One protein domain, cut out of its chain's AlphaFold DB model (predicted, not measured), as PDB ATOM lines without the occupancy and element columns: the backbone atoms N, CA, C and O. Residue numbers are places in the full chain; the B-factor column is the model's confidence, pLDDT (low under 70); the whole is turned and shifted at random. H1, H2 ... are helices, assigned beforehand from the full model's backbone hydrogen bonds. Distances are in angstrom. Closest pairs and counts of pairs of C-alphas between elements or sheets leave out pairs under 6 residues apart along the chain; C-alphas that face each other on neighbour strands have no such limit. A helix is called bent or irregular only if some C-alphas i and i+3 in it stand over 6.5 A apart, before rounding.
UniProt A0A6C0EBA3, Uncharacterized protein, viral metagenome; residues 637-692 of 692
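Overview. This is residues 637 to 692 of the 692 residues of an uncharacterized protein of viral metagenome (UniProt A0A6C0EBA3). The chain is wound in stacked turns: the longer helices H1, H3 and H5 lie side by side in a row, pointing the same way, and the short helices H2 and H4 lie along one side of that row, running back between them. The printed part has 56 residues with five named helices, in the order H1 to H5, and no named strand; the class is all helix. It is compact, with a radius of gyration of the C-alphas of 10.3 A, and spans 26 by 19 by 16 A.

Arrangement. The hub is H3, residues 660 to 669, which touches four helices. H1, residues 638 to 647, touches it at a shallow tilt of 11 degrees, the same way, the closest C-alphas being those of Ile 642 and Val 662, 6.2 A apart. H5, residues 682 to 690, touches H3 at a shallow tilt of 7 degrees, the same way; the closest C-alphas, of Leu 664 and Met 684, are 6.1 A apart. H4, residues 671 to 676, forms a helical hairpin with H5, the closest C-alphas, of Ser 671 and Val 688, being 4.9 A apart. H3 and H4 touch only at the corner. H2, residues 649 to 654, only just touches H4, with 3 pairs of C-alphas within 8 A, the closest those of Pro 653 and Tyr 676, 6.2 A. H1 and H5 are apart. Every O i to N i+4 pair is within hydrogen-bond range in H1, H3 and H5, but 0 of 2 in H2 and 0 of 2 in H4, where 2 of 3 and 3 of 3 O i to N i+3 pairs are.

Along the chain. H1 begins at C-alpha 638 (68.591, 21.908, 102.981) and measures 14.2 A, as does H3. H5 measures 12.5 A and ends at C-alpha 690 (51.220, 12.360, 116.400). H2 is only just irregular: C-alphas 650 and 653 are 7.0 A apart.

Size, cuts and confidence. The C-alphas farthest apart, of Asp 637 and Ile 692, are 29.8 A apart. The printed part has no cut, and its four links are tight. Mean pLDDT of the printed part is 93.1; residue 692, the chain's last, is under 70.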
ATOM      1  N   ASP A 637      70.474  23.096  98.756       88.69
ATOM      2  CA  ASP A 637      70.731  23.410 100.168       88.69
ATOM      3  C   ASP A 637      69.492  23.077 101.011       88.69
ATOM      4  O   ASP A 637      68.400  23.605 100.785       88.69
ATOM      5  N   GLU A 638      69.661  22.234 102.032       90.38
ATOM      6  CA  GLU A 638      68.591  21.908 102.981       90.38
ATOM      7  C   GLU A 638      68.007  23.156 103.652       90.38
ATOM      8  O   GLU A 638      66.804  23.218 103.906       90.38
ATOM      9  N   ASN A 639      68.845  24.149 103.959       92.19
ATOM     10  CA  ASN A 639      68.432  25.332 104.705       92.19
ATOM     11  C   ASN A 639      67.565  26.250 103.831       92.19
ATOM     12  O   ASN A 639      66.568  26.782 104.324       92.19
ATOM     13  N   PHE A 640      67.863  26.367 102.531       91.88
ATOM     14  CA  PHE A 640      66.972  26.946 101.523       91.88
ATOM     15  C   PHE A 640      65.611  26.236 101.525       91.88
ATOM     16  O   PHE A 640      64.582  26.895 101.695       91.88
ATOM     17  N   TYR A 641      65.587  24.905 101.392       93.62
ATOM     18  CA  TYR A 641      64.329  24.153 101.330       93.62
ATOM     19  C   TYR A 641      63.504  24.284 102.617       93.62
ATOM     20  O   TYR A 641      62.305  24.549 102.542       93.62
ATOM     21  N   ILE A 642      64.130  24.193 103.794       94.50
ATOM     22  CA  ILE A 642      63.474  24.402 105.096       94.50
ATOM     23  C   ILE A 642      62.958  25.847 105.233       94.50
ATOM     24  O   ILE A 642      61.848  26.058 105.720       94.50
ATOM     25  N   THR A 643      63.710  26.847 104.758       94.06
ATOM     26  CA  THR A 643      63.287  28.261 104.786       94.06
ATOM     27  C   THR A 643      62.042  28.500 103.934       94.06
ATOM     28  O   THR A 643      61.105  29.152 104.394       94.06
ATOM     29  N   GLU A 644      61.993  27.959 102.715       93.06
ATOM     30  CA  GLU A 644      60.838  28.152 101.833       93.06
ATOM     31  C   GLU A 644      59.644  27.259 102.222       93.06
ATOM     32  O   GLU A 644      58.505  27.694 102.065       93.06
ATOM     33  N   LEU A 645      59.865  26.088 102.839       94.56
ATOM     34  CA  LEU A 645      58.805  25.304 103.496       94.56
ATOM     35  C   LEU A 645      58.153  26.070 104.657       94.56
ATOM     36  O   LEU A 645      56.933  26.045 104.791       94.56
ATOM     37  N   ASN A 646      58.946  26.783 105.465       94.81
ATOM     38  CA  ASN A 646      58.431  27.640 106.539       94.81
ATOM     39  C   ASN A 646      57.672  28.872 106.013       94.81
ATOM     40  O   ASN A 646      56.818  29.401 106.720       94.81
ATOM     41  N   TYR A 647      57.970  29.337 104.794       93.88
ATOM     42  CA  TYR A 647      57.226  30.423 104.148       93.88
ATOM     43  C   TYR A 647      55.914  29.927 103.522       93.88
ATOM     44  O   TYR A 647      54.864  30.536 103.712       93.88
ATOM     45  N   ASN A 648      55.966  28.828 102.766       93.25
ATOM     46  CA  ASN A 648      54.796  28.184 102.182       93.25
ATOM     47  C   ASN A 648      55.052  26.681 102.011       93.25
ATOM     48  O   ASN A 648      55.647  26.239 101.029       93.25
ATOM     49  N   HIS A 649      54.537  25.879 102.939       93.81
ATOM     50  CA  HIS A 649      54.744  24.431 102.969       93.81
ATOM     51  C   HIS A 649      54.240  23.703 101.702       93.81
ATOM     52  O   HIS A 649      54.710  22.606 101.397       93.81
ATOM     53  N   ALA A 650      53.370  24.330 100.894       94.50
ATOM     54  CA  ALA A 650      52.925  23.804  99.602       94.50
ATOM     55  C   ALA A 650      54.033  23.700  98.530       94.50
ATOM     56  O   ALA A 650      53.783  23.122  97.475       94.50
ATOM     57  N   VAL A 651      55.257  24.190  98.784       95.00
ATOM     58  CA  VAL A 651      56.421  23.905  97.919       95.00
ATOM     59  C   VAL A 651      56.861  22.436  97.978       95.00
ATOM     60  O   VAL A 651      57.486  21.961  97.030       95.00
ATOM     61  N   PHE A 652      56.536  21.699  99.052       95.62
ATOM     62  CA  PHE A 652      57.078  20.356  99.304       95.62
ATOM     63  C   PHE A 652      56.947  19.355  98.141       95.62
ATOM     64  O   PHE A 652      57.950  18.704  97.831       95.62
ATOM     65  N   PRO A 653      55.791  19.211  97.455       95.38
ATOM     66  CA  PRO A 653      55.650  18.238  96.370       95.38
ATOM     67  C   PRO A 653      56.705  18.449  95.276       95.38
ATOM     68  O   PRO A 653      57.306  17.485  94.801       95.38
ATOM     69  N   TYR A 654      56.990  19.716  94.971       94.56
ATOM     70  CA  TYR A 654      57.824  20.192  93.868       94.56
ATOM     71  C   TYR A 654      59.333  20.222  94.175       94.56
ATOM     72  O   TYR A 654      60.132  20.427  93.262       94.56
ATOM     73  N   ILE A 655      59.746  19.993  95.429       92.75
ATOM     74  CA  ILE A 655      61.164  19.835  95.797       92.75
ATOM     75  C   ILE A 655      61.722  18.573  95.121       92.75
ATOM     76  O   ILE A 655      61.232  17.469  95.371       92.75
ATOM     77  N   LYS A 656      62.756  18.722  94.283       87.44
ATOM     78  CA  LYS A 656      63.373  17.609  93.534       87.44
ATOM     79  C   LYS A 656      64.188  16.666  94.419       87.44
ATOM     80  O   LYS A 656      63.949  15.463  94.398       87.44
ATOM     81  N   ARG A 657      65.135  17.206  95.189       85.25
ATOM     82  CA  ARG A 657      65.962  16.455  96.142       85.25
ATOM     83  C   ARG A 657      65.411  16.680  97.548       85.25
ATOM     84  O   ARG A 657      65.515  17.766  98.103       85.25
ATOM     85  N   LYS A 658      64.746  15.659  98.090       89.44
ATOM     86  CA  LYS A 658      64.158  15.669  99.434       89.44
ATOM     87  C   LYS A 658      65.063  14.857 100.366       89.44
ATOM     88  O   LYS A 658      65.016  13.631 100.319       89.44
ATOM     89  N   SER A 659      65.886  15.512 101.187       92.75
ATOM     90  CA  SER A 659      66.616  14.817 102.258       92.75
ATOM     91  C   SER A 659      65.658  14.377 103.369       92.75
ATOM     92  O   SER A 659      64.571  14.944 103.512       92.75
ATOM     93  N   GLU A 660      66.055  13.409 104.201       93.69
ATOM     94  CA  GLU A 660      65.240  12.981 105.347       93.69
ATOM     95  C   GLU A 660      64.886  14.160 106.269       93.69
ATOM     96  O   GLU A 660      63.734  14.298 106.670       93.69
ATOM     97  N   ARG A 661      65.822  15.084 106.516       95.12
ATOM     98  CA  ARG A 661      65.578  16.294 107.318       95.12
ATOM     99  C   ARG A 661      64.507  17.202 106.701       95.12
ATOM    100  O   ARG A 661      63.629  17.677 107.419       95.12
ATOM    101  N   VAL A 662      64.547  17.416 105.382       95.75
ATOM    102  CA  VAL A 662      63.534  18.199 104.645       95.75
ATOM    103  C   VAL A 662      62.168  17.498 104.673       95.75
ATOM    104  O   VAL A 662      61.145  18.167 104.817       95.75
ATOM    105  N   ILE A 663      62.137  16.161 104.598       96.62
ATOM    106  CA  ILE A 663      60.907  15.358 104.705       96.62
ATOM    107  C   ILE A 663      60.311  15.448 106.113       96.62
ATOM    108  O   ILE A 663      59.145  15.807 106.253       96.62
ATOM    109  N   LEU A 664      61.095  15.165 107.158       96.12
ATOM    110  CA  LEU A 664      60.646  15.216 108.553       96.12
ATOM    111  C   LEU A 664      60.101  16.609 108.904       96.12
ATOM    112  O   LEU A 664      59.024  16.716 109.488       96.12
ATOM    113  N   HIS A 665      60.785  17.676 108.475       96.38
ATOM    114  CA  HIS A 665      60.319  19.054 108.665       96.38
ATOM    115  C   HIS A 665      58.992  19.330 107.939       96.38
ATOM    116  O   HIS A 665      58.080  19.921 108.513       96.38
ATOM    117  N   ALA A 666      58.835  18.851 106.701       96.50
ATOM    118  CA  ALA A 666      57.582  18.988 105.958       96.50
ATOM    119  C   ALA A 666      56.415  18.197 106.583       96.50
ATOM    120  O   ALA A 666      55.288  18.682 106.552       96.50
ATOM    121  N   LEU A 667      56.672  17.031 107.187       96.69
ATOM    122  CA  LEU A 667      55.660  16.226 107.892       96.69
ATOM    123  C   LEU A 667      55.212  16.849 109.221       96.69
ATOM    124  O   LEU A 667      54.055  16.689 109.613       96.69
ATOM    125  N   VAL A 668      56.103  17.584 109.895       95.69
ATOM    126  CA  VAL A 668      55.751  18.414 111.061       95.69
ATOM    127  C   VAL A 668      54.848  19.582 110.648       95.69
ATOM    128  O   VAL A 668      53.926  19.917 111.386       95.69
ATOM    129  N   LEU A 669      55.066  20.172 109.465       95.31
ATOM    130  CA  LEU A 669      54.218  21.241 108.922       95.31
ATOM    131  C   LEU A 669      52.869  20.729 108.381       95.31
ATOM    132  O   LEU A 669      51.858  21.410 108.534       95.31
ATOM    133  N   ASN A 670      52.837  19.555 107.740       95.81
ATOM    134  CA  ASN A 670      51.612  18.904 107.268       95.81
ATOM    135  C   ASN A 670      51.812  17.380 107.113       95.81
ATOM    136  O   ASN A 670      52.551  16.916 106.242       95.81
ATOM    137  N   SER A 671      51.088  16.593 107.911       95.25
ATOM    138  CA  SER A 671      51.165  15.127 107.921       95.25
ATOM    139  C   SER A 671      50.684  14.463 106.621       95.25
ATOM    140  O   SER A 671      51.157  13.374 106.291       95.25
ATOM    141  N   GLU A 672      49.835  15.116 105.814       95.50
ATOM    142  CA  GLU A 672      49.430  14.587 104.501       95.50
ATOM    143  C   GLU A 672      50.603  14.440 103.526       95.50
ATOM    144  O   GLU A 672      50.510  13.671 102.565       95.50
ATOM    145  N   TYR A 673      51.703  15.171 103.724       96.38
ATOM    146  CA  TYR A 673      52.847  15.148 102.813       96.38
ATOM    147  C   TYR A 673      53.605  13.819 102.783       96.38
ATOM    148  O   TYR A 673      54.410  13.603 101.875       96.38
ATOM    149  N   ILE A 674      53.238  12.872 103.650       95.81
ATOM    150  CA  ILE A 674      53.653  11.469 103.574       95.81
ATOM    151  C   ILE A 674      53.339  10.837 102.205       95.81
ATOM    152  O   ILE A 674      54.094   9.993 101.736       95.81
ATOM    153  N   LYS A 675      52.299  11.315 101.499       94.81
ATOM    154  CA  LYS A 675      51.938  10.875 100.134       94.81
ATOM    155  C   LYS A 675      52.937  11.274  99.035       94.81
ATOM    156  O   LYS A 675      52.784  10.838  97.899       94.81
ATOM    157  N   TYR A 676      53.939  12.099  99.356       94.38
ATOM    158  CA  TYR A 676      55.042  12.476  98.460       94.38
ATOM    159  C   TYR A 676      56.396  11.888  98.904       94.38
ATOM    160  O   TYR A 676      57.442  12.312  98.406       94.38
ATOM    161  N   VAL A 677      56.383  10.934  99.840       94.25
ATOM    162  CA  VAL A 677      57.552  10.178 100.306       94.25
ATOM    163  C   VAL A 677      57.474   8.770  99.719       94.25
ATOM    164  O   VAL A 677      56.466   8.092  99.890       94.25
ATOM    165  N   TYR A 678      58.521   8.336  99.012       91.00
ATOM    166  CA  TYR A 678      58.537   7.032  98.338       91.00
ATOM    167  C   TYR A 678      58.622   5.863  99.336       91.00
ATOM    168  O   TYR A 678      57.818   4.938  99.276       91.00
ATOM    169  N   GLU A 679      59.537   5.955 100.305       93.12
ATOM    170  CA  GLU A 679      59.729   4.970 101.378       93.12
ATOM    171  C   GLU A 679      59.711   5.677 102.748       93.12
ATOM    172  O   GLU A 679      60.729   6.211 103.189       93.12
ATOM    173  N   PRO A 680      58.547   5.753 103.424       92.81
ATOM    174  CA  PRO A 680      58.439   6.368 104.746       92.81
ATOM    175  C   PRO A 680      59.186   5.598 105.842       92.81
ATOM    176  O   PRO A 680      58.909   4.421 106.081       92.81
ATOM    177  N   THR A 681      60.072   6.274 106.579       95.25
ATOM    178  CA  THR A 681      60.754   5.680 107.741       95.25
ATOM    179  C   THR A 681      59.818   5.558 108.951       95.25
ATOM    180  O   THR A 681      58.782   6.224 109.045       95.25
ATOM    181  N   THR A 682      60.178   4.714 109.924       93.81
ATOM    182  CA  THR A 682      59.402   4.529 111.166       93.81
ATOM    183  C   THR A 682      59.149   5.849 111.899       93.81
ATOM    184  O   THR A 682      58.077   6.030 112.477       93.81
ATOM    185  N   ASP A 683      60.098   6.787 111.856       94.00
ATOM    186  CA  ASP A 683      59.981   8.087 112.519       94.00
ATOM    187  C   ASP A 683      59.123   9.084 111.729       94.00
ATOM    188  O   ASP A 683      58.301   9.777 112.330       94.00
ATOM    189  N   MET A 684      59.160   9.052 110.391       96.62
ATOM    190  CA  MET A 684      58.164   9.745 109.558       96.62
ATOM    191  C   MET A 684      56.739   9.267 109.883       96.62
ATOM    192  O   MET A 684      55.833  10.076 110.085       96.62
ATOM    193  N   LEU A 685      56.541   7.950 110.013       94.50
ATOM    194  CA  LEU A 685      55.248   7.354 110.373       94.50
ATOM    195  C   LEU A 685      54.825   7.642 111.826       94.50
ATOM    196  O   LEU A 685      53.627   7.641 112.114       94.50
ATOM    197  N   ARG A 686      55.769   7.899 112.742       94.50
ATOM    198  CA  ARG A 686      55.480   8.380 114.106       94.50
ATOM    199  C   ARG A 686      54.990   9.828 114.090       94.50
ATOM    200  O   ARG A 686      53.952  10.086 114.688       94.50
ATOM    201  N   ILE A 687      55.661  10.724 113.358       94.06
ATOM    202  CA  ILE A 687      55.262  12.140 113.220       94.06
ATOM    203  C   ILE A 687      53.868  12.261 112.593       94.06
ATOM    204  O   ILE A 687      53.023  13.002 113.088       94.06
ATOM    205  N   VAL A 688      53.579  11.483 111.544       94.12
ATOM    206  CA  VAL A 688      52.235  11.450 110.942       94.12
ATOM    207  C   VAL A 688      51.180  11.020 111.965       94.12
ATOM    208  O   VAL A 688      50.121  11.631 112.028       94.12
ATOM    209  N   LYS A 689      51.472  10.018 112.807       92.88
ATOM    210  CA  LYS A 689      50.553   9.527 113.849       92.88
ATOM    211  C   LYS A 689      50.415  10.438 115.073       92.88
ATOM    212  O   LYS A 689      49.451  10.264 115.804       92.88
ATOM    213  N   SER A 690      51.352  11.354 115.330       89.44
ATOM    214  CA  SER A 690      51.220  12.360 116.400       89.44
ATOM    215  C   SER A 690      50.485  13.626 115.954       89.44
ATOM    216  O   SER A 690      50.135  14.447 116.796       89.44
ATOM    217  N   ASN A 691      50.272  13.780 114.644       80.75
ATOM    218  CA  ASN A 691      49.670  14.952 114.009       80.75
ATOM    219  C   ASN A 691      48.258  14.642 113.449       80.75
ATOM    220  O   ASN A 691      47.816  15.302 112.505       80.75
ATOM    221  N   ILE A 692      47.590  13.614 113.996       66.50
ATOM    222  CA  ILE A 692      46.216  13.157 113.703       66.50
ATOM    223  C   ILE A 692      45.481  12.987 115.038       66.50
ATOM    224  O   ILE A 692      44.348  13.502 115.136       66.50
TER     225      ILE A 692